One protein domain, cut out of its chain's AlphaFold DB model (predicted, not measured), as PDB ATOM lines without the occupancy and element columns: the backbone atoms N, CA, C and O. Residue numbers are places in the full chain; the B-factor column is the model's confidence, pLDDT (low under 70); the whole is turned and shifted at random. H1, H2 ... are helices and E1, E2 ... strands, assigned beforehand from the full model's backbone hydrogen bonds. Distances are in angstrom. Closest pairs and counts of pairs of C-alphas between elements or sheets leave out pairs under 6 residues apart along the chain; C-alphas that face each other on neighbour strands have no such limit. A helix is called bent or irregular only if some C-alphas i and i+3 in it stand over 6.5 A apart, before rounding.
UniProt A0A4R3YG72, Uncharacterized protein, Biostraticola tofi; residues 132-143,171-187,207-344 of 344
ATOM      1  N   LEU A 132      12.804  85.917  19.678       95.50
ATOM      2  CA  LEU A 132      12.778  86.736  18.464       95.50
ATOM      3  C   LEU A 132      11.358  86.913  17.898       95.50
ATOM      4  O   LEU A 132      11.028  87.983  17.403       95.50
ATOM      5  N   GLU A 133      10.509  85.891  17.982       94.62
ATOM      6  CA  GLU A 133       9.131  85.958  17.485       94.62
ATOM      7  C   GLU A 133       8.235  86.777  18.420       94.62
ATOM      8  O   GLU A 133       7.361  87.510  17.956       94.62
ATOM      9  N   ARG A 134       8.513  86.756  19.732       95.38
ATOM     10  CA  ARG A 134       7.826  87.609  20.716       95.38
ATOM     11  C   ARG A 134       8.047  89.104  20.473       95.38
ATOM     12  O   ARG A 134       7.203  89.898  20.877       95.38
ATOM     13  N   PHE A 135       9.121  89.503  19.784       96.31
ATOM     14  CA  PHE A 135       9.343  90.911  19.443       96.31
ATOM     15  C   PHE A 135       8.242  91.504  18.561       96.31
ATOM     16  O   PHE A 135       8.006  92.699  18.668       96.31
ATOM     17  N   LEU A 136       7.561  90.719  17.719       95.12
ATOM     18  CA  LEU A 136       6.528  91.241  16.813       95.12
ATOM     19  C   LEU A 136       5.414  91.978  17.587       95.12
ATOM     20  O   LEU A 136       5.302  93.196  17.443       95.12
ATOM     21  N   PRO A 137       4.642  91.309  18.468       94.00
ATOM     22  CA  PRO A 137       3.607  91.993  19.239       94.00
ATOM     23  C   PRO A 137       4.180  92.994  20.253       94.00
ATOM     24  O   PRO A 137       3.546  94.007  20.530       94.00
ATOM     25  N   ILE A 138       5.385  92.755  20.787       95.75
ATOM     26  CA  ILE A 138       6.031  93.666  21.746       95.75
ATOM     27  C   ILE A 138       6.376  95.016  21.093       95.75
ATOM     28  O   ILE A 138       6.187  96.065  21.703       95.75
ATOM     29  N   LEU A 139       6.874  95.015  19.854       97.06
ATOM     30  CA  LEU A 139       7.179  96.235  19.099       97.06
ATOM     31  C   LEU A 139       5.906  97.020  18.756       97.06
ATOM     32  O   LEU A 139       5.906  98.250  18.825       97.06
ATOM     33  N   GLU A 140       4.822  96.312  18.432       94.88
ATOM     34  CA  GLU A 140       3.519  96.915  18.136       94.88
ATOM     35  C   GLU A 140       2.850  97.529  19.379       94.88
ATOM     36  O   GLU A 140       2.064  98.464  19.262       94.88
ATOM     37  N   ASP A 141       3.237  97.117  20.587       93.88
ATOM     38  CA  ASP A 141       2.841  97.767  21.841       93.88
ATOM     39  C   ASP A 141       3.734  98.979  22.179       93.88
ATOM     40  O   ASP A 141       4.353  99.076  23.244       93.88
ATOM     41  N   ALA A 142       3.827  99.921  21.237       92.38
ATOM     42  CA  ALA A 142       4.759 101.051  21.284       92.38
ATOM     43  C   ALA A 142       4.614 101.933  22.545       92.38
ATOM     44  O   ALA A 142       5.606 102.459  23.044       92.38
ATOM     45  N   VAL A 143       3.403 102.052  23.104       91.50
ATOM     46  CA  VAL A 143       3.094 102.876  24.295       91.50
ATOM     47  C   VAL A 143       3.776 102.350  25.568       91.50
ATOM     48  O   VAL A 143       4.010 103.092  26.529       91.50
ATOM     49  N   GLY A 171      28.036 107.022   4.991       47.88
ATOM     50  CA  GLY A 171      27.100 107.469   3.966       47.88
ATOM     51  C   GLY A 171      27.559 107.032   2.577       47.88
ATOM     52  O   GLY A 171      28.329 107.735   1.925       47.88
ATOM     53  N   GLY A 172      27.077 105.881   2.115       49.19
ATOM     54  CA  GLY A 172      27.151 105.497   0.705       49.19
ATOM     55  C   GLY A 172      26.029 106.144  -0.111       49.19
ATOM     56  O   GLY A 172      24.933 106.376   0.400       49.19
ATOM     57  N   THR A 173      26.280 106.418  -1.394       53.34
ATOM     58  CA  THR A 173      25.205 106.586  -2.384       53.34
ATOM     59  C   THR A 173      24.341 105.339  -2.345       53.34
ATOM     60  O   THR A 173      24.850 104.228  -2.493       53.34
ATOM     61  N   GLY A 174      23.053 105.511  -2.092       64.50
ATOM     62  CA  GLY A 174      22.169 104.372  -2.002       64.50
ATOM     63  C   GLY A 174      21.906 103.729  -3.363       64.50
ATOM     64  O   GLY A 174      21.996 104.388  -4.396       64.50
ATOM     65  N   ASN A 175      21.562 102.445  -3.372       79.19
ATOM     66  CA  ASN A 175      21.253 101.715  -4.605       79.19
ATOM     67  C   ASN A 175      19.862 102.057  -5.161       79.19
ATOM     68  O   ASN A 175      19.575 101.741  -6.310       79.19
ATOM     69  N   TYR A 176      19.007 102.711  -4.366       89.31
ATOM     70  CA  TYR A 176      17.616 103.000  -4.723       89.31
ATOM     71  C   TYR A 176      17.387 104.490  -4.974       89.31
ATOM     72  O   TYR A 176      18.012 105.342  -4.336       89.31
ATOM     73  N   TRP A 177      16.443 104.826  -5.859       90.25
ATOM     74  CA  TRP A 177      16.134 106.221  -6.211       90.25
ATOM     75  C   TRP A 177      15.828 107.085  -4.978       90.25
ATOM     76  O   TRP A 177      16.295 108.218  -4.873       90.25
ATOM     77  N   TRP A 178      15.110 106.536  -3.993       90.62
ATOM     78  CA  TRP A 178      14.709 107.269  -2.792       90.62
ATOM     79  C   TRP A 178      15.876 107.543  -1.840       90.62
ATOM     80  O   TRP A 178      15.762 108.398  -0.969       90.62
ATOM     81  N   GLN A 179      17.020 106.880  -2.015       88.50
ATOM     82  CA  GLN A 179      18.242 107.167  -1.260       88.50
ATOM     83  C   GLN A 179      19.078 108.295  -1.882       88.50
ATOM     84  O   GLN A 179      20.035 108.760  -1.268       88.50
ATOM     85  N   ASN A 180      18.720 108.740  -3.089       85.12
ATOM     86  CA  ASN A 180      19.464 109.728  -3.869       85.12
ATOM     87  C   ASN A 180      18.625 110.981  -4.165       85.12
ATOM     88  O   ASN A 180      18.849 111.667  -5.157       85.12
ATOM     89  N   ILE A 181      17.649 111.285  -3.303       81.38
ATOM     90  CA  ILE A 181      16.827 112.494  -3.409       81.38
ATOM     91  C   ILE A 181      17.708 113.724  -3.134       81.38
ATOM     92  O   ILE A 181      18.473 113.740  -2.172       81.38
ATOM     93  N   GLU A 182      17.570 114.771  -3.953       76.62
ATOM     94  CA  GLU A 182      18.409 115.982  -3.889       76.62
ATOM     95  C   GLU A 182      18.341 116.720  -2.543       76.62
ATOM     96  O   GLU A 182      19.316 117.341  -2.131       76.62
ATOM     97  N   TYR A 183      17.201 116.643  -1.851       78.06
ATOM     98  CA  TYR A 183      16.950 117.388  -0.616       78.06
ATOM     99  C   TYR A 183      17.794 116.902   0.568       78.06
ATOM    100  O   TYR A 183      18.382 117.703   1.289       78.06
ATOM    101  N   GLN A 184      17.838 115.588   0.784       82.88
ATOM    102  CA  GLN A 184      18.555 114.984   1.898       82.88
ATOM    103  C   GLN A 184      18.941 113.549   1.550       82.88
ATOM    104  O   GLN A 184      18.099 112.746   1.145       82.88
ATOM    105  N   LYS A 185      20.205 113.201   1.806       83.88
ATOM    106  CA  LYS A 185      20.649 111.806   1.801       83.88
ATOM    107  C   LYS A 185      20.235 111.132   3.111       83.88
ATOM    108  O   LYS A 185      20.488 111.707   4.175       83.88
ATOM    109  N   PRO A 186      19.624 109.940   3.068       88.69
ATOM    110  CA  PRO A 186      19.297 109.227   4.287       88.69
ATOM    111  C   PRO A 186      20.565 108.739   4.988       88.69
ATOM    112  O   PRO A 186      21.570 108.417   4.354       88.69
ATOM    113  N   VAL A 187      20.485 108.638   6.309       88.12
ATOM    114  CA  VAL A 187      21.483 107.970   7.144       88.12
ATOM    115  C   VAL A 187      20.996 106.561   7.449       88.12
ATOM    116  O   VAL A 187      19.792 106.325   7.561       88.12
ATOM    117  N   SER A 207      16.989 106.792   8.092       90.81
ATOM    118  CA  SER A 207      16.510 108.073   8.608       90.81
ATOM    119  C   SER A 207      16.832 109.228   7.668       90.81
ATOM    120  O   SER A 207      17.995 109.526   7.393       90.81
ATOM    121  N   PHE A 208      15.799 109.953   7.254       91.19
ATOM    122  CA  PHE A 208      15.908 111.316   6.741       91.19
ATOM    123  C   PHE A 208      15.802 112.266   7.935       91.19
ATOM    124  O   PHE A 208      14.704 112.621   8.367       91.19
ATOM    125  N   ARG A 209      16.950 112.609   8.532       88.00
ATOM    126  CA  ARG A 209      17.023 113.317   9.823       88.00
ATOM    127  C   ARG A 209      16.378 114.703   9.793       88.00
ATOM    128  O   ARG A 209      15.713 115.072  10.753       88.00
ATOM    129  N   ASP A 210      16.513 115.424   8.684       87.62
ATOM    130  CA  ASP A 210      15.971 116.784   8.540       87.62
ATOM    131  C   ASP A 210      14.469 116.713   8.264       87.62
ATOM    132  O   ASP A 210      13.702 117.596   8.652       87.62
ATOM    133  N   GLU A 211      14.030 115.626   7.624       88.44
ATOM    134  CA  GLU A 211      12.621 115.311   7.422       88.44
ATOM    135  C   GLU A 211      11.930 114.771   8.684       88.44
ATOM    136  O   GLU A 211      10.704 114.835   8.793       88.44
ATOM    137  N   GLY A 212      12.692 114.272   9.660       89.38
ATOM    138  CA  GLY A 212      12.141 113.557  10.811       89.38
ATOM    139  C   GLY A 212      11.427 112.265  10.399       89.38
ATOM    140  O   GLY A 212      10.443 111.875  11.023       89.38
ATOM    141  N   LEU A 213      11.878 111.631   9.311       91.50
ATOM    142  CA  LEU A 213      11.296 110.403   8.779       91.50
ATOM    143  C   LEU A 213      12.266 109.237   8.980       91.50
ATOM    144  O   LEU A 213      13.307 109.179   8.330       91.50
ATOM    145  N   THR A 214      11.879 108.290   9.835       93.00
ATOM    146  CA  THR A 214      12.649 107.081  10.150       93.00
ATOM    147  C   THR A 214      11.803 105.834   9.904       93.00
ATOM    148  O   THR A 214      10.610 105.825  10.218       93.00
ATOM    149  N   PHE A 215      12.397 104.793   9.324       94.75
ATOM    150  CA  PHE A 215      11.737 103.517   9.032       94.75
ATOM    151  C   PHE A 215      12.770 102.391   8.840       94.75
ATOM    152  O   PHE A 215      13.888 102.662   8.400       94.75
ATOM    153  N   PRO A 216      12.439 101.122   9.143       95.50
ATOM    154  CA  PRO A 216      13.320 100.000   8.833       95.50
ATOM    155  C   PRO A 216      13.416  99.802   7.323       95.50
ATOM    156  O   PRO A 216      12.500 100.174   6.592       95.50
ATOM    157  N   LEU A 217      14.517  99.216   6.847       92.62
ATOM    158  CA  LEU A 217      14.666  98.917   5.424       92.62
ATOM    159  C   LEU A 217      13.462  98.068   4.948       92.62
ATOM    160  O   LEU A 217      13.209  97.008   5.532       92.62
ATOM    161  N   PRO A 218      12.703  98.527   3.936       94.94
ATOM    162  CA  PRO A 218      11.556  97.781   3.435       94.94
ATOM    163  C   PRO A 218      12.006  96.503   2.722       94.94
ATOM    164  O   PRO A 218      13.132  96.417   2.227       94.94
ATOM    165  N   ASP A 219      11.098  95.534   2.623       94.88
ATOM    166  CA  ASP A 219      11.258  94.400   1.718       94.88
ATOM    167  C   ASP A 219      11.305  94.906   0.275       94.88
ATOM    168  O   ASP A 219      10.598  95.854  -0.082       94.88
ATOM    169  N   ILE A 220      12.107  94.240  -0.554       95.06
ATOM    170  CA  ILE A 220      12.341  94.628  -1.945       95.06
ATOM    171  C   ILE A 220      12.012  93.451  -2.853       95.06
ATOM    172  O   ILE A 220      12.663  92.407  -2.787       95.06
ATOM    173  N   ASP A 221      11.012  93.632  -3.711       95.25
ATOM    174  CA  ASP A 221      10.652  92.676  -4.753       95.25
ATOM    175  C   ASP A 221      11.005  93.256  -6.126       95.25
ATOM    176  O   ASP A 221      10.341  94.167  -6.620       95.25
ATOM    177  N   THR A 222      12.040  92.708  -6.765       93.56
ATOM    178  CA  THR A 222      12.460  93.121  -8.111       93.56
ATOM    179  C   THR A 222      11.670  92.367  -9.182       93.56
ATOM    180  O   THR A 222      11.917  91.184  -9.465       93.56
ATOM    181  N   LEU A 223      10.728  93.056  -9.830       92.50
ATOM    182  CA  LEU A 223       9.885  92.469 -10.874       92.50
ATOM    183  C   LEU A 223      10.675  92.233 -12.168       92.50
ATOM    184  O   LEU A 223      10.656  91.125 -12.718       92.50
ATOM    185  N   SER A 224      11.430  93.235 -12.613       89.56
ATOM    186  CA  SER A 224      12.338  93.177 -13.764       89.56
ATOM    187  C   SER A 224      13.474  94.192 -13.614       89.56
ATOM    188  O   SER A 224      13.403  95.080 -12.764       89.56
ATOM    189  N   TYR A 225      14.538  94.009 -14.386       86.75
ATOM    190  CA  TYR A 225      15.715  94.874 -14.410       86.75
ATOM    191  C   TYR A 225      16.494  94.685 -15.728       86.75
ATOM    192  O   TYR A 225      16.265  93.685 -16.433       86.75
ATOM    193  N   PRO A 226      17.434  95.596 -16.055       83.31
ATOM    194  CA  PRO A 226      18.219  95.509 -17.284       83.31
ATOM    195  C   PRO A 226      19.040  94.227 -17.347       83.31
ATOM    196  O   PRO A 226      19.704  93.865 -16.376       83.31
ATOM    197  N   LYS A 227      19.046  93.563 -18.511       78.25
ATOM    198  CA  LYS A 227      19.816  92.326 -18.757       78.25
ATOM    199  C   LYS A 227      19.424  91.163 -17.834       78.25
ATOM    200  O   LYS A 227      20.247  90.298 -17.536       78.25
ATOM    201  N   SER A 228      18.181  91.143 -17.347       76.81
ATOM    202  CA  SER A 228      17.714  90.117 -16.407       76.81
ATOM    203  C   SER A 228      17.557  88.718 -17.012       76.81
ATOM    204  O   SER A 228      17.397  87.754 -16.262       76.81
ATOM    205  N   GLY A 229      17.550  88.576 -18.342       65.94
ATOM    206  CA  GLY A 229      17.273  87.318 -19.037       65.94
ATOM    207  C   GLY A 229      15.819  86.851 -18.913       65.94
ATOM    208  O   GLY A 229      15.502  85.715 -19.273       65.94
ATOM    209  N   LYS A 230      14.921  87.679 -18.356       70.19
ATOM    210  CA  LYS A 230      13.496  87.353 -18.191       70.19
ATOM    211  C   LYS A 230      12.734  87.556 -19.506       70.19
ATOM    212  O   LYS A 230      13.162  88.276 -20.396       70.19
ATOM    213  N   LYS A 231      11.533  86.966 -19.601       66.19
ATOM    214  CA  LYS A 231      10.638  87.091 -20.773       66.19
ATOM    215  C   LYS A 231      10.300  88.551 -21.135       66.19
ATOM    216  O   LYS A 231       9.966  88.813 -22.285       66.19
ATOM    217  N   TYR A 232      10.363  89.466 -20.163       71.88
ATOM    218  CA  TYR A 232      10.240  90.908 -20.370       71.88
ATOM    219  C   TYR A 232      11.359  91.634 -19.616       71.88
ATOM    220  O   TYR A 232      11.309  91.746 -18.389       71.88
ATOM    221  N   GLU A 233      12.380  92.077 -20.345       76.50
ATOM    222  CA  GLU A 233      13.456  92.910 -19.810       76.50
ATOM    223  C   GLU A 233      13.046  94.385 -19.853       76.50
ATOM    224  O   GLU A 233      12.339  94.807 -20.765       76.50
ATOM    225  N   THR A 234      13.472  95.147 -18.851       78.62
ATOM    226  CA  THR A 234      13.239  96.591 -18.744       78.62
ATOM    227  C   THR A 234      14.575  97.312 -18.701       78.62
ATOM    228  O   THR A 234      15.525  96.795 -18.121       78.62
ATOM    229  N   ASP A 235      14.645  98.538 -19.215       78.56
ATOM    230  CA  ASP A 235      15.870  99.348 -19.126       78.56
ATOM    231  C   ASP A 235      16.028 100.080 -17.774       78.56
ATOM    232  O   ASP A 235      16.969 100.840 -17.555       78.56
ATOM    233  N   PHE A 236      15.133  99.803 -16.825       84.38
ATOM    234  CA  PHE A 236      15.089 100.351 -15.468       84.38
ATOM    235  C   PHE A 236      14.835  99.236 -14.441       84.38
ATOM    236  O   PHE A 236      14.453  98.121 -14.815       84.38
ATOM    237  N   TYR A 237      15.025  99.522 -13.150       88.31
ATOM    238  CA  TYR A 237      14.736  98.578 -12.068       88.31
ATOM    239  C   TYR A 237      13.276  98.712 -11.634       88.31
ATOM    240  O   TYR A 237      12.852  99.710 -11.048       88.31
ATOM    241  N   ALA A 238      12.491  97.673 -11.903       91.62
ATOM    242  CA  ALA A 238      11.108  97.573 -11.461       91.62
ATOM    243  C   ALA A 238      11.045  97.014 -10.028       91.62
ATOM    244  O   ALA A 238      10.536  95.912  -9.800       91.62
ATOM    245  N   ASP A 239      11.610  97.761  -9.077       94.56
ATOM    246  CA  ASP A 239      11.644  97.405  -7.658       94.56
ATOM    247  C   ASP A 239      10.380  97.866  -6.927       94.56
ATOM    248  O   ASP A 239       9.945  99.014  -7.043       94.56
ATOM    249  N   ILE A 240       9.809  96.968  -6.127       96.19
ATOM    250  CA  ILE A 240       8.694  97.252  -5.226       96.19
ATOM    251  C   ILE A 240       9.200  97.251  -3.788       96.19
ATOM    252  O   ILE A 240       9.732  96.251  -3.314       96.19
ATOM    253  N   PHE A 241       8.978  98.359  -3.084       96.62
ATOM    254  CA  PHE A 241       9.349  98.534  -1.681       96.62
ATOM    255  C   PHE A 241       8.119  98.350  -0.795       96.62
ATOM    256  O   PHE A 241       7.104  99.028  -0.985       96.62
ATOM    257  N   SER A 242       8.183  97.436   0.173       96.62
ATOM    258  CA  SER A 242       7.005  97.094   0.971       96.62
ATOM    259  C   SER A 242       7.295  96.679   2.408       96.62
ATOM    260  O   SER A 242       8.398  96.271   2.752       96.62
ATOM    261  N   PHE A 243       6.262  96.743   3.243       97.25
ATOM    262  CA  PHE A 243       6.210  96.101   4.549       97.25
ATOM    263  C   PHE A 243       5.090  95.060   4.560       97.25
ATOM    264  O   PHE A 243       4.006  95.289   4.021       97.25
ATOM    265  N   MET A 244       5.322  93.914   5.193       95.94
ATOM    266  CA  MET A 244       4.319  92.856   5.322       95.94
ATOM    267  C   MET A 244       3.891  92.706   6.779       95.94
ATOM    268  O   MET A 244       4.733  92.474   7.646       95.94
ATOM    269  N   LYS A 245       2.588  92.819   7.054       95.50
ATOM    270  CA  LYS A 245       2.044  92.636   8.406       95.50
ATOM    271  C   LYS A 245       2.431  91.273   8.981       95.50
ATOM    272  O   LYS A 245       2.520  90.286   8.250       95.50
ATOM    273  N   GLY A 246       2.668  91.231  10.292       93.19
ATOM    274  CA  GLY A 246       3.133  90.024  10.980       93.19
ATOM    275  C   GLY A 246       4.593  89.661  10.684       93.19
ATOM    276  O   GLY A 246       4.988  88.515  10.873       93.19
ATOM    277  N   THR A 247       5.398  90.609  10.197       95.75
ATOM    278  CA  THR A 247       6.855  90.455  10.082       95.75
ATOM    279  C   THR A 247       7.567  91.416  11.018       95.75
ATOM    280  O   THR A 247       7.055  92.490  11.324       95.75
ATOM    281  N   LEU A 248       8.794  91.067  11.403       96.25
ATOM    282  CA  LEU A 248       9.617  91.914  12.261       96.25
ATOM    283  C   LEU A 248       9.832  93.322  11.679       96.25
ATOM    284  O   LEU A 248       9.769  94.298  12.420       96.25
ATOM    285  N   SER A 249      10.064  93.435  10.364       95.19
ATOM    286  CA  SER A 249      10.259  94.736   9.705       95.19
ATOM    287  C   SER A 249       9.010  95.613   9.827       95.19
ATOM    288  O   SER A 249       9.110  96.786  10.176       95.19
ATOM    289  N   TYR A 250       7.816  95.036   9.646       97.38
ATOM    290  CA  TYR A 250       6.564  95.767   9.849       97.38
ATOM    291  C   TYR A 250       6.338  96.156  11.311       97.38
ATOM    292  O   TYR A 250       5.986  97.302  11.577       97.38
ATOM    293  N   SER A 251       6.558  95.248  12.263       97.56
ATOM    294  CA  SER A 251       6.368  95.560  13.683       97.56
ATOM    295  C   SER A 251       7.356  96.635  14.157       97.56
ATOM    296  O   SER A 251       6.976  97.540  14.895       97.56
ATOM    297  N   LEU A 252       8.602  96.624  13.667       97.44
ATOM    298  CA  LEU A 252       9.567  97.698  13.929       97.44
ATOM    299  C   LEU A 252       9.174  99.013  13.238       97.44
ATOM    300  O   LEU A 252       9.336 100.083  13.822       97.44
ATOM    301  N   PHE A 253       8.631  98.955  12.018       96.94
ATOM    302  CA  PHE A 253       8.063 100.124  11.347       96.94
ATOM    303  C   PHE A 253       6.939 100.727  12.191       96.94
ATOM    304  O   PHE A 253       7.003 101.910  12.515       96.94
ATOM    305  N   TYR A 254       5.971  99.915  12.617       96.56
ATOM    306  CA  TYR A 254       4.886 100.325  13.508       96.56
ATOM    307  C   TYR A 254       5.431 100.993  14.773       96.56
ATOM    308  O   TYR A 254       5.013 102.097  15.120       96.56
ATOM    309  N   HIS A 255       6.409 100.352  15.416       96.31
ATOM    310  CA  HIS A 255       7.048 100.850  16.623       96.31
ATOM    311  C   HIS A 255       7.633 102.253  16.431       96.31
ATOM    312  O   HIS A 255       7.279 103.184  17.150       96.31
ATOM    313  N   ILE A 256       8.482 102.425  15.411       94.69
ATOM    314  CA  ILE A 256       9.120 103.708  15.089       94.69
ATOM    315  C   ILE A 256       8.067 104.779  14.792       94.69
ATOM    316  O   ILE A 256       8.203 105.918  15.237       94.69
ATOM    317  N   ARG A 257       6.996 104.431  14.068       93.31
ATOM    318  CA  ARG A 257       5.896 105.366  13.804       93.31
ATOM    319  C   ARG A 257       5.212 105.793  15.098       93.31
ATOM    320  O   ARG A 257       4.996 106.992  15.260       93.31
ATOM    321  N   GLY A 258       4.966 104.854  16.012       92.12
ATOM    322  CA  GLY A 258       4.365 105.108  17.320       92.12
ATOM    323  C   GLY A 258       5.181 106.041  18.214       92.12
ATOM    324  O   GLY A 258       4.595 106.871  18.903       92.12
ATOM    325  N   LEU A 259       6.516 105.997  18.149       88.25
ATOM    326  CA  LEU A 259       7.382 106.925  18.903       88.25
ATOM    327  C   LEU A 259       7.214 108.391  18.491       88.25
ATOM    328  O   LEU A 259       7.496 109.294  19.276       88.25
ATOM    329  N   HIS A 260       6.773 108.629  17.258       81.75
ATOM    330  CA  HIS A 260       6.554 109.967  16.715       81.75
ATOM    331  C   HIS A 260       5.073 110.369  16.697       81.75
ATOM    332  O   HIS A 260       4.742 111.456  16.221       81.75
ATOM    333  N   THR A 261       4.184 109.517  17.212       82.38
ATOM    334  CA  THR A 261       2.756 109.805  17.329       82.38
ATOM    335  C   THR A 261       2.484 110.605  18.604       82.38
ATOM    336  O   THR A 261       3.010 110.305  19.676       82.38
ATOM    337  N   MET A 262       1.658 111.649  18.502       73.50
ATOM    338  CA  MET A 262       1.277 112.442  19.672       73.50
ATOM    339  C   MET A 262       0.439 111.604  20.652       73.50
ATOM    340  O   MET A 262      -0.390 110.804  20.211       73.50
ATOM    341  N   PRO A 263       0.565 111.823  21.974       74.44
ATOM    342  CA  PRO A 263      -0.296 111.167  22.952       74.44
ATOM    343  C   PRO A 263      -1.786 111.320  22.607       74.44
ATOM    344  O   PRO A 263      -2.248 112.412  22.266       74.44
ATOM    345  N   GLY A 264      -2.537 110.218  22.682       74.62
ATOM    346  CA  GLY A 264      -3.978 110.192  22.405       74.62
ATOM    347  C   GLY A 264      -4.376 110.203  20.925       74.62
ATOM    348  O   GLY A 264      -5.564 110.329  20.642       74.62
ATOM    349  N   HIS A 265      -3.422 110.076  19.997       79.44
ATOM    350  CA  HIS A 265      -3.691 109.952  18.563       79.44
ATOM    351  C   HIS A 265      -3.379 108.545  18.055       79.44
ATOM    352  O   HIS A 265      -2.495 107.865  18.577       79.44
ATOM    353  N   ASP A 266      -4.093 108.135  17.007       84.31
ATOM    354  CA  ASP A 266      -3.803 106.894  16.298       84.31
ATOM    355  C   ASP A 266      -2.462 106.993  15.561       84.31
ATOM    356  O   ASP A 266      -2.108 108.036  15.005       84.31
ATOM    357  N   ILE A 267      -1.731 105.879  15.529       88.31
ATOM    358  CA  ILE A 267      -0.448 105.786  14.831       88.31
ATOM    359  C   ILE A 267      -0.683 105.908  13.324       88.31
ATOM    360  O   ILE A 267      -1.408 105.108  12.724       88.31
ATOM    361  N   ASP A 268      -0.041 106.892  12.691       89.00
ATOM    362  CA  ASP A 268      -0.172 107.101  11.253       89.00
ATOM    363  C   ASP A 268       0.728 106.145  10.459       89.00
ATOM    364  O   ASP A 268       1.939 106.353  10.294       89.00
ATOM    365  N   LEU A 269       0.094 105.097   9.937       91.00
ATOM    366  CA  LEU A 269       0.682 104.094   9.047       91.00
ATOM    367  C   LEU A 269       0.286 104.312   7.577       91.00
ATOM    368  O   LEU A 269       0.467 103.404   6.761       91.00
ATOM    369  N   LYS A 270      -0.312 105.464   7.230       89.81
ATOM    370  CA  LYS A 270      -0.796 105.721   5.870       89.81
ATOM    371  C   LYS A 270       0.353 105.794   4.874       89.81
ATOM    372  O   LYS A 270       1.441 106.291   5.166       89.81
ATOM    373  N   MET A 271       0.049 105.340   3.662       92.62
ATOM    374  CA  MET A 271       0.920 105.460   2.502       92.62
ATOM    375  C   MET A 271       0.379 106.538   1.542       92.62
ATOM    376  O   MET A 271      -0.835 106.745   1.498       92.62
ATOM    377  N   PRO A 272       1.234 107.245   0.777       94.56
ATOM    378  CA  PRO A 272       2.691 107.111   0.730       94.56
ATOM    379  C   PRO A 272       3.336 107.524   2.058       94.56
ATOM    380  O   PRO A 272       2.866 108.449   2.718       94.56
ATOM    381  N   LEU A 273       4.401 106.833   2.458       94.62
ATOM    382  CA  LEU A 273       5.102 107.083   3.710       94.62
ATOM    383  C   LEU A 273       5.704 108.489   3.699       94.62
ATOM    384  O   LEU A 273       6.393 108.886   2.756       94.62
ATOM    385  N   HIS A 274       5.444 109.228   4.771       92.88
ATOM    386  CA  HIS A 274       5.888 110.600   4.955       92.88
ATOM    387  C   HIS A 274       6.052 110.932   6.446       92.88
ATOM    388  O   HIS A 274       5.694 110.141   7.330       92.88
ATOM    389  N   THR A 275       6.647 112.087   6.740       88.31
ATOM    390  CA  THR A 275       6.817 112.570   8.119       88.31
ATOM    391  C   THR A 275       5.474 112.892   8.792       88.31
ATOM    392  O   THR A 275       4.548 113.341   8.127       88.31
ATOM    393  N   GLN A 276       5.362 112.640  10.106       81.75
ATOM    394  CA  GLN A 276       4.134 112.885  10.899       81.75
ATOM    395  C   GLN A 276       4.097 114.280  11.527       81.75
ATOM    396  O   GLN A 276       3.049 114.755  11.950       81.75
ATOM    397  N   THR A 277       5.258 114.915  11.663       76.69
ATOM    398  CA  THR A 277       5.442 116.054  12.571       76.69
ATOM    399  C   THR A 277       5.367 117.402  11.866       76.69
ATOM    400  O   THR A 277       5.215 118.431  12.521       76.69
ATOM    401  N   LYS A 278       5.476 117.416  10.533       83.31
ATOM    402  CA  LYS A 278       5.500 118.631   9.712       83.31
ATOM    403  C   LYS A 278       4.937 118.367   8.306       83.31
ATOM    404  O   LYS A 278       4.795 117.208   7.918       83.31
ATOM    405  N   PRO A 279       4.623 119.410   7.513       86.38
ATOM    406  CA  PRO A 279       4.260 119.237   6.109       86.38
ATOM    407  C   PRO A 279       5.341 118.452   5.343       86.38
ATOM    408  O   PRO A 279       6.518 118.811   5.443       86.38
ATOM    409  N   PRO A 280       4.973 117.396   4.596       87.19
ATOM    410  CA  PRO A 280       5.954 116.469   4.050       87.19
ATOM    411  C   PRO A 280       6.625 116.999   2.784       87.19
ATOM    412  O   PRO A 280       5.950 117.391   1.828       87.19
ATOM    413  N   ILE A 281       7.955 116.931   2.764       89.12
ATOM    414  CA  ILE A 281       8.804 117.185   1.593       89.12
ATOM    415  C   ILE A 281       9.079 115.861   0.878       89.12
ATOM    416  O   ILE A 281       8.990 115.781  -0.349       89.12
ATOM    417  N   ILE A 282       9.368 114.804   1.642       90.81
ATOM    418  CA  ILE A 282       9.638 113.465   1.112       90.81
ATOM    419  C   ILE A 282       8.374 112.611   1.229       90.81
ATOM    420  O   ILE A 282       7.782 112.476   2.302       90.81
ATOM    421  N   LYS A 283       7.975 112.003   0.107       94.12
ATOM    422  CA  LYS A 283       6.886 111.023   0.028       94.12
ATOM    423  C   LYS A 283       7.396 109.758  -0.642       94.12
ATOM    424  O   LYS A 283       7.902 109.813  -1.765       94.12
ATOM    425  N   LEU A 284       7.244 108.631   0.040       95.56
ATOM    426  CA  LEU A 284       7.731 107.334  -0.409       95.56
ATOM    427  C   LEU A 284       6.532 106.427  -0.715       95.56
ATOM    428  O   LEU A 284       5.793 106.079   0.204       95.56
ATOM    429  N   PRO A 285       6.304 106.037  -1.980       96.62
ATOM    430  CA  PRO A 285       5.171 105.205  -2.392       96.62
ATOM    431  C   PRO A 285       5.387 103.722  -2.031       96.62
ATOM    432  O   PRO A 285       5.271 102.833  -2.870       96.62
ATOM    433  N   PHE A 286       5.766 103.455  -0.780       96.38
ATOM    434  CA  PHE A 286       5.923 102.105  -0.253       96.38
ATOM    435  C   PHE A 286       4.558 101.454  -0.031       96.38
ATOM    436  O   PHE A 286       3.543 102.131   0.138       96.38
ATOM    437  N   LEU A 287       4.544 100.124  -0.018       96.00
ATOM    438  CA  LEU A 287       3.325  99.328   0.097       96.00
ATOM    439  C   LEU A 287       3.229  98.637   1.455       96.00
ATOM    440  O   LEU A 287       4.243  98.289   2.055       96.00
ATOM    441  N   ILE A 288       2.004  98.384   1.916       95.94
ATOM    442  CA  ILE A 288       1.740  97.512   3.065       95.94
ATOM    443  C   ILE A 288       0.886  96.341   2.591       95.94
ATOM    444  O   ILE A 288      -0.215  96.540   2.086       95.94
ATOM    445  N   PHE A 289       1.372  95.121   2.804       95.81
ATOM    446  CA  PHE A 289       0.640  93.892   2.512       95.81
ATOM    447  C   PHE A 289       0.104  93.259   3.791       95.81
ATOM    448  O   PHE A 289       0.820  93.173   4.792       95.81
ATOM    449  N   ASN A 290      -1.135  92.764   3.758       94.00
ATOM    450  CA  ASN A 290      -1.730  92.070   4.899       94.00
ATOM    451  C   ASN A 290      -1.351  90.587   4.908       94.00
ATOM    452  O   ASN A 290      -1.183  90.005   5.976       94.00
ATOM    453  N   THR A 291      -1.226  89.971   3.728       93.50
ATOM    454  CA  THR A 291      -0.909  88.541   3.605       93.50
ATOM    455  C   THR A 291       0.087  88.253   2.485       93.50
ATOM    456  O   THR A 291       0.176  88.974   1.489       93.50
ATOM    457  N   LYS A 292       0.799  87.125   2.602       93.81
ATOM    458  CA  LYS A 292       1.688  86.624   1.541       93.81
ATOM    459  C   LYS A 292       0.915  86.320   0.253       93.81
ATOM    460  O   LYS A 292       1.416  86.592  -0.835       93.81
ATOM    461  N   GLN A 293      -0.296  85.769   0.357       92.62
ATOM    462  CA  GLN A 293      -1.128  85.429  -0.801       92.62
ATOM    463  C   GLN A 293      -1.558  86.679  -1.577       92.62
ATOM    464  O   GLN A 293      -1.460  86.699  -2.805       92.62
ATOM    465  N   GLU A 294      -1.992  87.722  -0.865       94.50
ATOM    466  CA  GLU A 294      -2.301  89.035  -1.439       94.50
ATOM    467  C   GLU A 294      -1.084  89.613  -2.166       94.50
ATOM    468  O   GLU A 294      -1.183  89.941  -3.349       94.50
ATOM    469  N   LYS A 295       0.080  89.639  -1.499       95.25
ATOM    470  CA  LYS A 295       1.339  90.118  -2.084       95.25
ATOM    471  C   LYS A 295       1.669  89.403  -3.390       95.25
ATOM    472  O   LYS A 295       1.835  90.044  -4.424       95.25
ATOM    473  N   VAL A 296       1.677  88.071  -3.382       95.56
ATOM    474  CA  VAL A 296       1.964  87.267  -4.582       95.56
ATOM    475  C   VAL A 296       0.970  87.547  -5.710       95.56
ATOM    476  O   VAL A 296       1.373  87.608  -6.872       95.56
ATOM    477  N   LYS A 297      -0.321  87.704  -5.398       95.44
ATOM    478  CA  LYS A 297      -1.347  88.007  -6.400       95.44
ATOM    479  C   LYS A 297      -1.086  89.361  -7.058       95.44
ATOM    480  O   LYS A 297      -1.064  89.426  -8.283       95.44
ATOM    481  N   ILE A 298      -0.851  90.402  -6.261       95.38
ATOM    482  CA  ILE A 298      -0.667  91.763  -6.774       95.38
ATOM    483  C   ILE A 298       0.633  91.884  -7.576       95.38
ATOM    484  O   ILE A 298       0.602  92.397  -8.692       95.38
ATOM    485  N   LEU A 299       1.749  91.334  -7.083       95.31
ATOM    486  CA  LEU A 299       3.019  91.356  -7.821       95.31
ATOM    487  C   LEU A 299       2.907  90.633  -9.175       95.31
ATOM    488  O   LEU A 299       3.479  91.084 -10.166       95.31
ATOM    489  N   LYS A 300       2.132  89.542  -9.259       94.25
ATOM    490  CA  LYS A 300       1.853  88.869 -10.540       94.25
ATOM    491  C   LYS A 300       1.081  89.762 -11.510       94.25
ATOM    492  O   LYS A 300       1.413  89.757 -12.691       94.25
ATOM    493  N   THR A 301       0.084  90.507 -11.035       94.38
ATOM    494  CA  THR A 301      -0.654  91.459 -11.879       94.38
ATOM    495  C   THR A 301       0.258  92.596 -12.343       94.38
ATOM    496  O   THR A 301       0.292  92.892 -13.531       94.38
ATOM    497  N   MET A 302       1.099  93.147 -11.462       93.56
ATOM    498  CA  MET A 302       2.078  94.175 -11.842       93.56
ATOM    499  C   MET A 302       3.025  93.702 -12.947       93.56
ATOM    500  O   MET A 302       3.262  94.439 -13.897       93.56
ATOM    501  N   ILE A 303       3.530  92.464 -12.866       91.81
ATOM    502  CA  ILE A 303       4.388  91.880 -13.912       91.81
ATOM    503  C   ILE A 303       3.666  91.823 -15.267       91.81
ATOM    504  O   ILE A 303       4.300  92.029 -16.300       91.81
ATOM    505  N   GLN A 304       2.361  91.538 -15.282       91.75
ATOM    506  CA  GLN A 304       1.566  91.501 -16.515       91.75
ATOM    507  C   GLN A 304       1.384  92.894 -17.130       91.75
ATOM    508  O   GLN A 304       1.371  93.010 -18.355       91.75
ATOM    509  N   ASP A 305       1.327  93.928 -16.290       91.56
ATOM    510  CA  ASP A 305       1.115  95.317 -16.702       91.56
ATOM    511  C   ASP A 305       2.423  96.101 -16.922       91.56
ATOM    512  O   ASP A 305       2.390  97.226 -17.425       91.56
ATOM    513  N   LEU A 306       3.590  95.506 -16.636       89.81
ATOM    514  CA  LEU A 306       4.901  96.108 -16.922       89.81
ATOM    515  C   LEU A 306       5.032  96.643 -18.362       89.81
ATOM    516  O   LEU A 306       5.500  97.773 -18.514       89.81
ATOM    517  N   PRO A 307       4.581  95.933 -19.421       89.00
ATOM    518  CA  PRO A 307       4.654  96.456 -20.785       89.00
ATOM    519  C   PRO A 307       3.804  97.710 -21.025       89.00
ATOM    520  O   PRO A 307       4.071  98.471 -21.955       89.00
ATOM    521  N   VAL A 308       2.758  97.931 -20.221       88.25
ATOM    522  CA  VAL A 308       1.926  99.142 -20.287       88.25
ATOM    523  C   VAL A 308       2.686 100.323 -19.693       88.25
ATOM    524  O   VAL A 308       2.735 101.395 -20.304       88.25
ATOM    525  N   PHE A 309       3.330 100.123 -18.539       89.06
ATOM    526  CA  PHE A 309       4.182 101.146 -17.939       89.06
ATOM    527  C   PHE A 309       5.335 101.520 -18.875       89.06
ATOM    528  O   PHE A 309       5.542 102.694 -19.171       89.06
ATOM    529  N   ASP A 310       6.038 100.526 -19.411       83.69
ATOM    530  CA  ASP A 310       7.217 100.751 -20.245       83.69
ATOM    531  C   ASP A 310       6.890 101.542 -21.527       83.69
ATOM    532  O   ASP A 310       7.561 102.516 -21.864       83.69
ATOM    533  N   LYS A 311       5.762 101.242 -22.184       81.69
ATOM    534  CA  LYS A 311       5.299 102.011 -23.356       81.69
ATOM    535  C   LYS A 311       4.930 103.461 -23.050       81.69
ATOM    536  O   LYS A 311       5.050 104.312 -23.926       81.69
ATOM    537  N   THR A 312       4.423 103.735 -21.851       75.94
ATOM    538  CA  THR A 312       3.919 105.065 -21.472       75.94
ATOM    539  C   THR A 312       4.991 105.934 -20.814       75.94
ATOM    540  O   THR A 312       4.933 107.156 -20.941       75.94
ATOM    541  N   CYS A 313       5.967 105.324 -20.135       68.44
ATOM    542  CA  CYS A 313       6.948 106.015 -19.295       68.44
ATOM    543  C   CYS A 313       8.420 105.660 -19.592       68.44
ATOM    544  O   CYS A 313       9.295 106.416 -19.166       68.44
ATOM    545  N   GLY A 314       8.705 104.553 -20.292       57.69
ATOM    546  CA  GLY A 314      10.053 103.998 -20.508       57.69
ATOM    547  C   GLY A 314      10.824 104.541 -21.720       57.69
ATOM    548  O   GLY A 314      12.044 104.437 -21.769       57.69
ATOM    549  N   SER A 315      10.168 105.215 -22.671       53.75
ATOM    550  CA  SER A 315      10.751 105.594 -23.976       53.75
ATOM    551  C   SER A 315      11.782 106.742 -23.983       53.75
ATOM    552  O   SER A 315      12.069 107.295 -25.043       53.75
ATOM    553  N   GLN A 316      12.346 107.132 -22.835       54.66
ATOM    554  CA  GLN A 316      13.291 108.260 -22.737       54.66
ATOM    555  C   GLN A 316      14.699 107.889 -22.240       54.66
ATOM    556  O   GLN A 316      15.553 108.772 -22.149       54.66
ATOM    557  N   TYR A 317      14.962 106.619 -21.925       56.03
ATOM    558  CA  TYR A 317      16.267 106.158 -21.448       56.03
ATOM    559  C   TYR A 317      16.974 105.327 -22.530       56.03
ATOM    560  O   TYR A 317      16.390 104.392 -23.067       56.03
ATOM    561  N   ASP A 318      18.216 105.690 -22.866       57.22
ATOM    562  CA  ASP A 318      19.083 104.900 -23.748       57.22
ATOM    563  C   ASP A 318      20.014 104.042 -22.876       57.22
ATOM    564  O   ASP A 318      20.931 104.592 -22.258       57.22
ATOM    565  N   PRO A 319      19.831 102.710 -22.819       55.12
ATOM    566  CA  PRO A 319      20.657 101.821 -22.004       55.12
ATOM    567  C   PRO A 319      22.139 101.772 -22.425       55.12
ATOM    568  O   PRO A 319      22.952 101.195 -21.700       55.12
ATOM    569  N   ASN A 320      22.517 102.376 -23.561       54.91
ATOM    570  CA  ASN A 320      23.911 102.502 -24.005       54.91
ATOM    571  C   ASN A 320      24.641 103.721 -23.407       54.91
ATOM    572  O   ASN A 320      25.857 103.849 -23.571       54.91
ATOM    573  N   HIS A 321      23.929 104.611 -22.711       58.84
ATOM    574  CA  HIS A 321      24.499 105.678 -21.889       58.84
ATOM    575  C   HIS A 321      24.084 105.431 -20.435       58.84
ATOM    576  O   HIS A 321      22.925 105.625 -20.084       58.84
ATOM    577  N   ASP A 322      25.025 104.999 -19.585       61.72
ATOM    578  CA  ASP A 322      24.785 104.727 -18.156       61.72
ATOM    579  C   ASP A 322      24.597 106.037 -17.367       61.72
ATOM    580  O   ASP A 322      25.447 106.486 -16.597       61.72
ATOM    581  N   ASP A 323      23.475 106.701 -17.624       75.19
ATOM    582  CA  ASP A 323      23.029 107.885 -16.909       75.19
ATOM    583  C   ASP A 323      22.217 107.435 -15.689       75.19
ATOM    584  O   ASP A 323      20.990 107.284 -15.722       75.19
ATOM    585  N   VAL A 324      22.941 107.182 -14.598       77.38
ATOM    586  CA  VAL A 324      22.397 106.737 -13.306       77.38
ATOM    587  C   VAL A 324      21.245 107.627 -12.827       77.38
ATOM    588  O   VAL A 324      20.278 107.110 -12.269       77.38
ATOM    589  N   GLN A 325      21.311 108.941 -13.066       79.19
ATOM    590  CA  GLN A 325      20.258 109.870 -12.653       79.19
ATOM    591  C   GLN A 325      18.978 109.660 -13.458       79.19
ATOM    592  O   GLN A 325      17.898 109.555 -12.874       79.19
ATOM    593  N   LYS A 326      19.080 109.527 -14.787       79.62
ATOM    594  CA  LYS A 326      17.907 109.228 -15.623       79.62
ATOM    595  C   LYS A 326      17.275 107.892 -15.268       79.62
ATOM    596  O   LYS A 326      16.051 107.819 -15.197       79.62
ATOM    597  N   ARG A 327      18.084 106.862 -14.997       83.00
ATOM    598  CA  ARG A 327      17.571 105.565 -14.533       83.00
ATOM    599  C   ARG A 327      16.791 105.712 -13.224       83.00
ATOM    600  O   ARG A 327      15.648 105.278 -13.156       83.00
ATOM    601  N   MET A 328      17.365 106.389 -12.225       86.62
ATOM    602  CA  MET A 328      16.707 106.614 -10.930       86.62
ATOM    603  C   MET A 328      15.378 107.375 -11.061       86.62
ATOM    604  O   MET A 328      14.434 107.089 -10.323       86.62
ATOM    605  N   GLU A 329      15.262 108.304 -12.012       88.19
ATOM    606  CA  GLU A 329      13.991 108.980 -12.294       88.19
ATOM    607  C   GLU A 329      12.935 108.036 -12.892       88.19
ATOM    608  O   GLU A 329      11.749 108.159 -12.571       88.19
ATOM    609  N   VAL A 330      13.329 107.060 -13.719       89.12
ATOM    610  CA  VAL A 330      12.408 106.020 -14.209       89.12
ATOM    611  C   VAL A 330      12.012 105.064 -13.081       89.12
ATOM    612  O   VAL A 330      10.818 104.806 -12.917       89.12
ATOM    613  N   ASP A 331      12.955 104.623 -12.242       90.81
ATOM    614  CA  ASP A 331      12.686 103.770 -11.068       90.81
ATOM    615  C   ASP A 331      11.673 104.442 -10.110       90.81
ATOM    616  O   ASP A 331      10.742 103.817  -9.582       90.81
ATOM    617  N   LYS A 332      11.807 105.763  -9.925       92.62
ATOM    618  CA  LYS A 332      10.872 106.592  -9.153       92.62
ATOM    619  C   LYS A 332       9.488 106.650  -9.794       92.62
ATOM    620  O   LYS A 332       8.491 106.446  -9.097       92.62
ATOM    621  N   LYS A 333       9.401 106.913 -11.104       93.19
ATOM    622  CA  LYS A 333       8.124 106.903 -11.847       93.19
ATOM    623  C   LYS A 333       7.436 105.543 -11.746       93.19
ATOM    624  O   LYS A 333       6.226 105.503 -11.531       93.19
ATOM    625  N   PHE A 334       8.200 104.456 -11.839       93.62
ATOM    626  CA  PHE A 334       7.691 103.099 -11.687       93.62
ATOM    627  C   PHE A 334       7.086 102.878 -10.297       93.62
ATOM    628  O   PHE A 334       5.945 102.432 -10.192       93.62
ATOM    629  N   SER A 335       7.802 103.269  -9.239       94.94
ATOM    630  CA  SER A 335       7.316 103.127  -7.858       94.94
ATOM    631  C   SER A 335       5.975 103.848  -7.644       94.94
ATOM    632  O   SER A 335       5.054 103.297  -7.044       94.94
ATOM    633  N   TRP A 336       5.822 105.062  -8.188       95.62
ATOM    634  CA  TRP A 336       4.559 105.811  -8.129       95.62
ATOM    635  C   TRP A 336       3.452 105.211  -8.995       95.62
ATOM    636  O   TRP A 336       2.295 105.188  -8.577       95.62
ATOM    637  N   TRP A 337       3.781 104.715 -10.187       94.56
ATOM    638  CA  TRP A 337       2.818 104.019 -11.037       94.56
ATOM    639  C   TRP A 337       2.271 102.765 -10.347       94.56
ATOM    640  O   TRP A 337       1.052 102.583 -10.301       94.56
ATOM    641  N   ALA A 338       3.147 101.950  -9.757       94.12
ATOM    642  CA  ALA A 338       2.771 100.741  -9.033       94.12
ATOM    643  C   ALA A 338       1.868 101.064  -7.831       94.12
ATOM    644  O   ALA A 338       0.848 100.408  -7.625       94.12
ATOM    645  N   PHE A 339       2.196 102.113  -7.076       95.38
ATOM    646  CA  PHE A 339       1.373 102.583  -5.964       95.38
ATOM    647  C   PHE A 339      -0.022 103.039  -6.419       95.38
ATOM    648  O   PHE A 339      -1.030 102.588  -5.879       95.38
ATOM    649  N   ASN A 340      -0.096 103.874  -7.459       94.19
ATOM    650  CA  ASN A 340      -1.352 104.489  -7.890       94.19
ATOM    651  C   ASN A 340      -2.331 103.518  -8.575       94.19
ATOM    652  O   ASN A 340      -3.535 103.748  -8.525       94.19
ATOM    653  N   ASN A 341      -1.841 102.467  -9.240       90.94
ATOM    654  CA  ASN A 341      -2.693 101.572 -10.038       90.94
ATOM    655  C   ASN A 341      -3.168 100.324  -9.285       90.94
ATOM    656  O   ASN A 341      -4.116  99.681  -9.730       90.94
ATOM    657  N   PHE A 342      -2.524  99.961  -8.172       87.50
ATOM    658  CA  PHE A 342      -2.776  98.675  -7.510       87.50
ATOM    659  C   PHE A 342      -3.199  98.784  -6.039       87.50
ATOM    660  O   PHE A 342      -3.551  97.758  -5.459       87.50
ATOM    661  N   PHE A 343      -3.163  99.979  -5.433       74.62
ATOM    662  CA  PHE A 343      -3.358 100.137  -3.983       74.62
ATOM    663  C   PHE A 343      -4.177 101.356  -3.532       74.62
ATOM    664  O   PHE A 343      -4.361 101.507  -2.324       74.62
ATOM    665  N   ILE A 344      -4.658 102.208  -4.449       55.91
ATOM    666  CA  ILE A 344      -5.589 103.304  -4.109       55.91
ATOM    667  C   ILE A 344      -6.993 102.758  -3.853       55.91
ATOM    668  O   ILE A 344      -7.456 101.928  -4.669       55.91
TER     669      ILE A 344
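AT A GLANCE: This is residues 132 to 143, 171 to 187 and 207 to 344 of the 344 residues of an uncharacterized protein of Biostraticola tofi (UniProt A0A4R3YG72). A small three-stranded sheet, E2, E3 and E4, lies in the middle of the domain, with the arm H3a running along one of its faces and H2 standing up from the opposite face, H1 beside it. H3 bends, and its second arm, H3b, leads back to the long H4, which crosses near the sheet and grazes it with residues 331 to 342; long unnamed stretches make up much of the rest. The printed part has 167 residues, with four named helices and four named strands in the order H1, E1, E2, E3, H2, E4, H3, H4; the class is mixed, though under half of the residues, 80, are in named elements. The sheet's order is E2, E3, E4, mixed. The whole is compact, with a radius of gyration of the C-alphas of 17.1 A and spans of 52 by 37 by 29 A.

HOW THE PARTS SIT: In the sheet, E3, residues 239 to 244, is the antiparallel neighbour of E2, residues 219 to 222, in a hairpin, with N 219 and O 242 at 2.8 A. E4, residues 287 to 289, is parallel to E3, with N 243 and O 287 at 2.8 A. E3, H2 and E4 form a strand-helix-strand unit, two parallel neighbour strands with a helix between, its crossover right-handed. H2, residues 248 to 259, stands up from the sheet, its line rising 55 degrees out of the local plane; its closest C-alphas to E3 are those of Tyr 250 and Phe 243, 5.3 A. H1, residues 132 to 140, touches H2 at a shallow tilt of 31 degrees, the same way, closest at the C-alphas of Leu 139 and His 255, 5.2 A. E1, residues 213 to 216, pairs with no named strand and runs on into E2 at 78 degrees. H3, residues 292 to 314, was assigned as one helix by its hydrogen bonds but is bent, C-alphas 304 and 307 being 7.2 A apart; H3a, residues 292 to 304, and H3b, residues 307 to 314, stand at 69 degrees. H3a is on the face opposite to H2, at a height over the sheet of 9.6 A. H3b and H4, residues 324 to 342, form a helical hairpin, with closest C-alphas Gly 314 and Val 330, 7.0 A. Every O i to N i+4 pair is within hydrogen-bond range in H2, H3a, H3b and H4; in H1, 3 of 5 are.

IN THESE COORDINATES: H1 begins with C-alpha 132 at (12.778, 86.736, 18.464). E3, 15.6 A long, begins with C-alpha 239 at (11.644, 97.405, -7.658). H2 is 16.6 A long, H3a 18.7 A, and H4 27.1 A, ending with C-alpha 342 at (-2.776, 98.675, -7.510).

THE WHOLE: The C-alphas farthest apart are those of Gly 264 and Asn 320, 54.7 A. Residues 144 to 170 and 188 to 206 are not printed; the gaps are 31.8 A and 5.2 A between C-alphas. The links E2 to E3 and H2 to E4 are long. The model's pLDDT is under 70 at residues 171 to 174, 229, 231, 313 to 322 and 344.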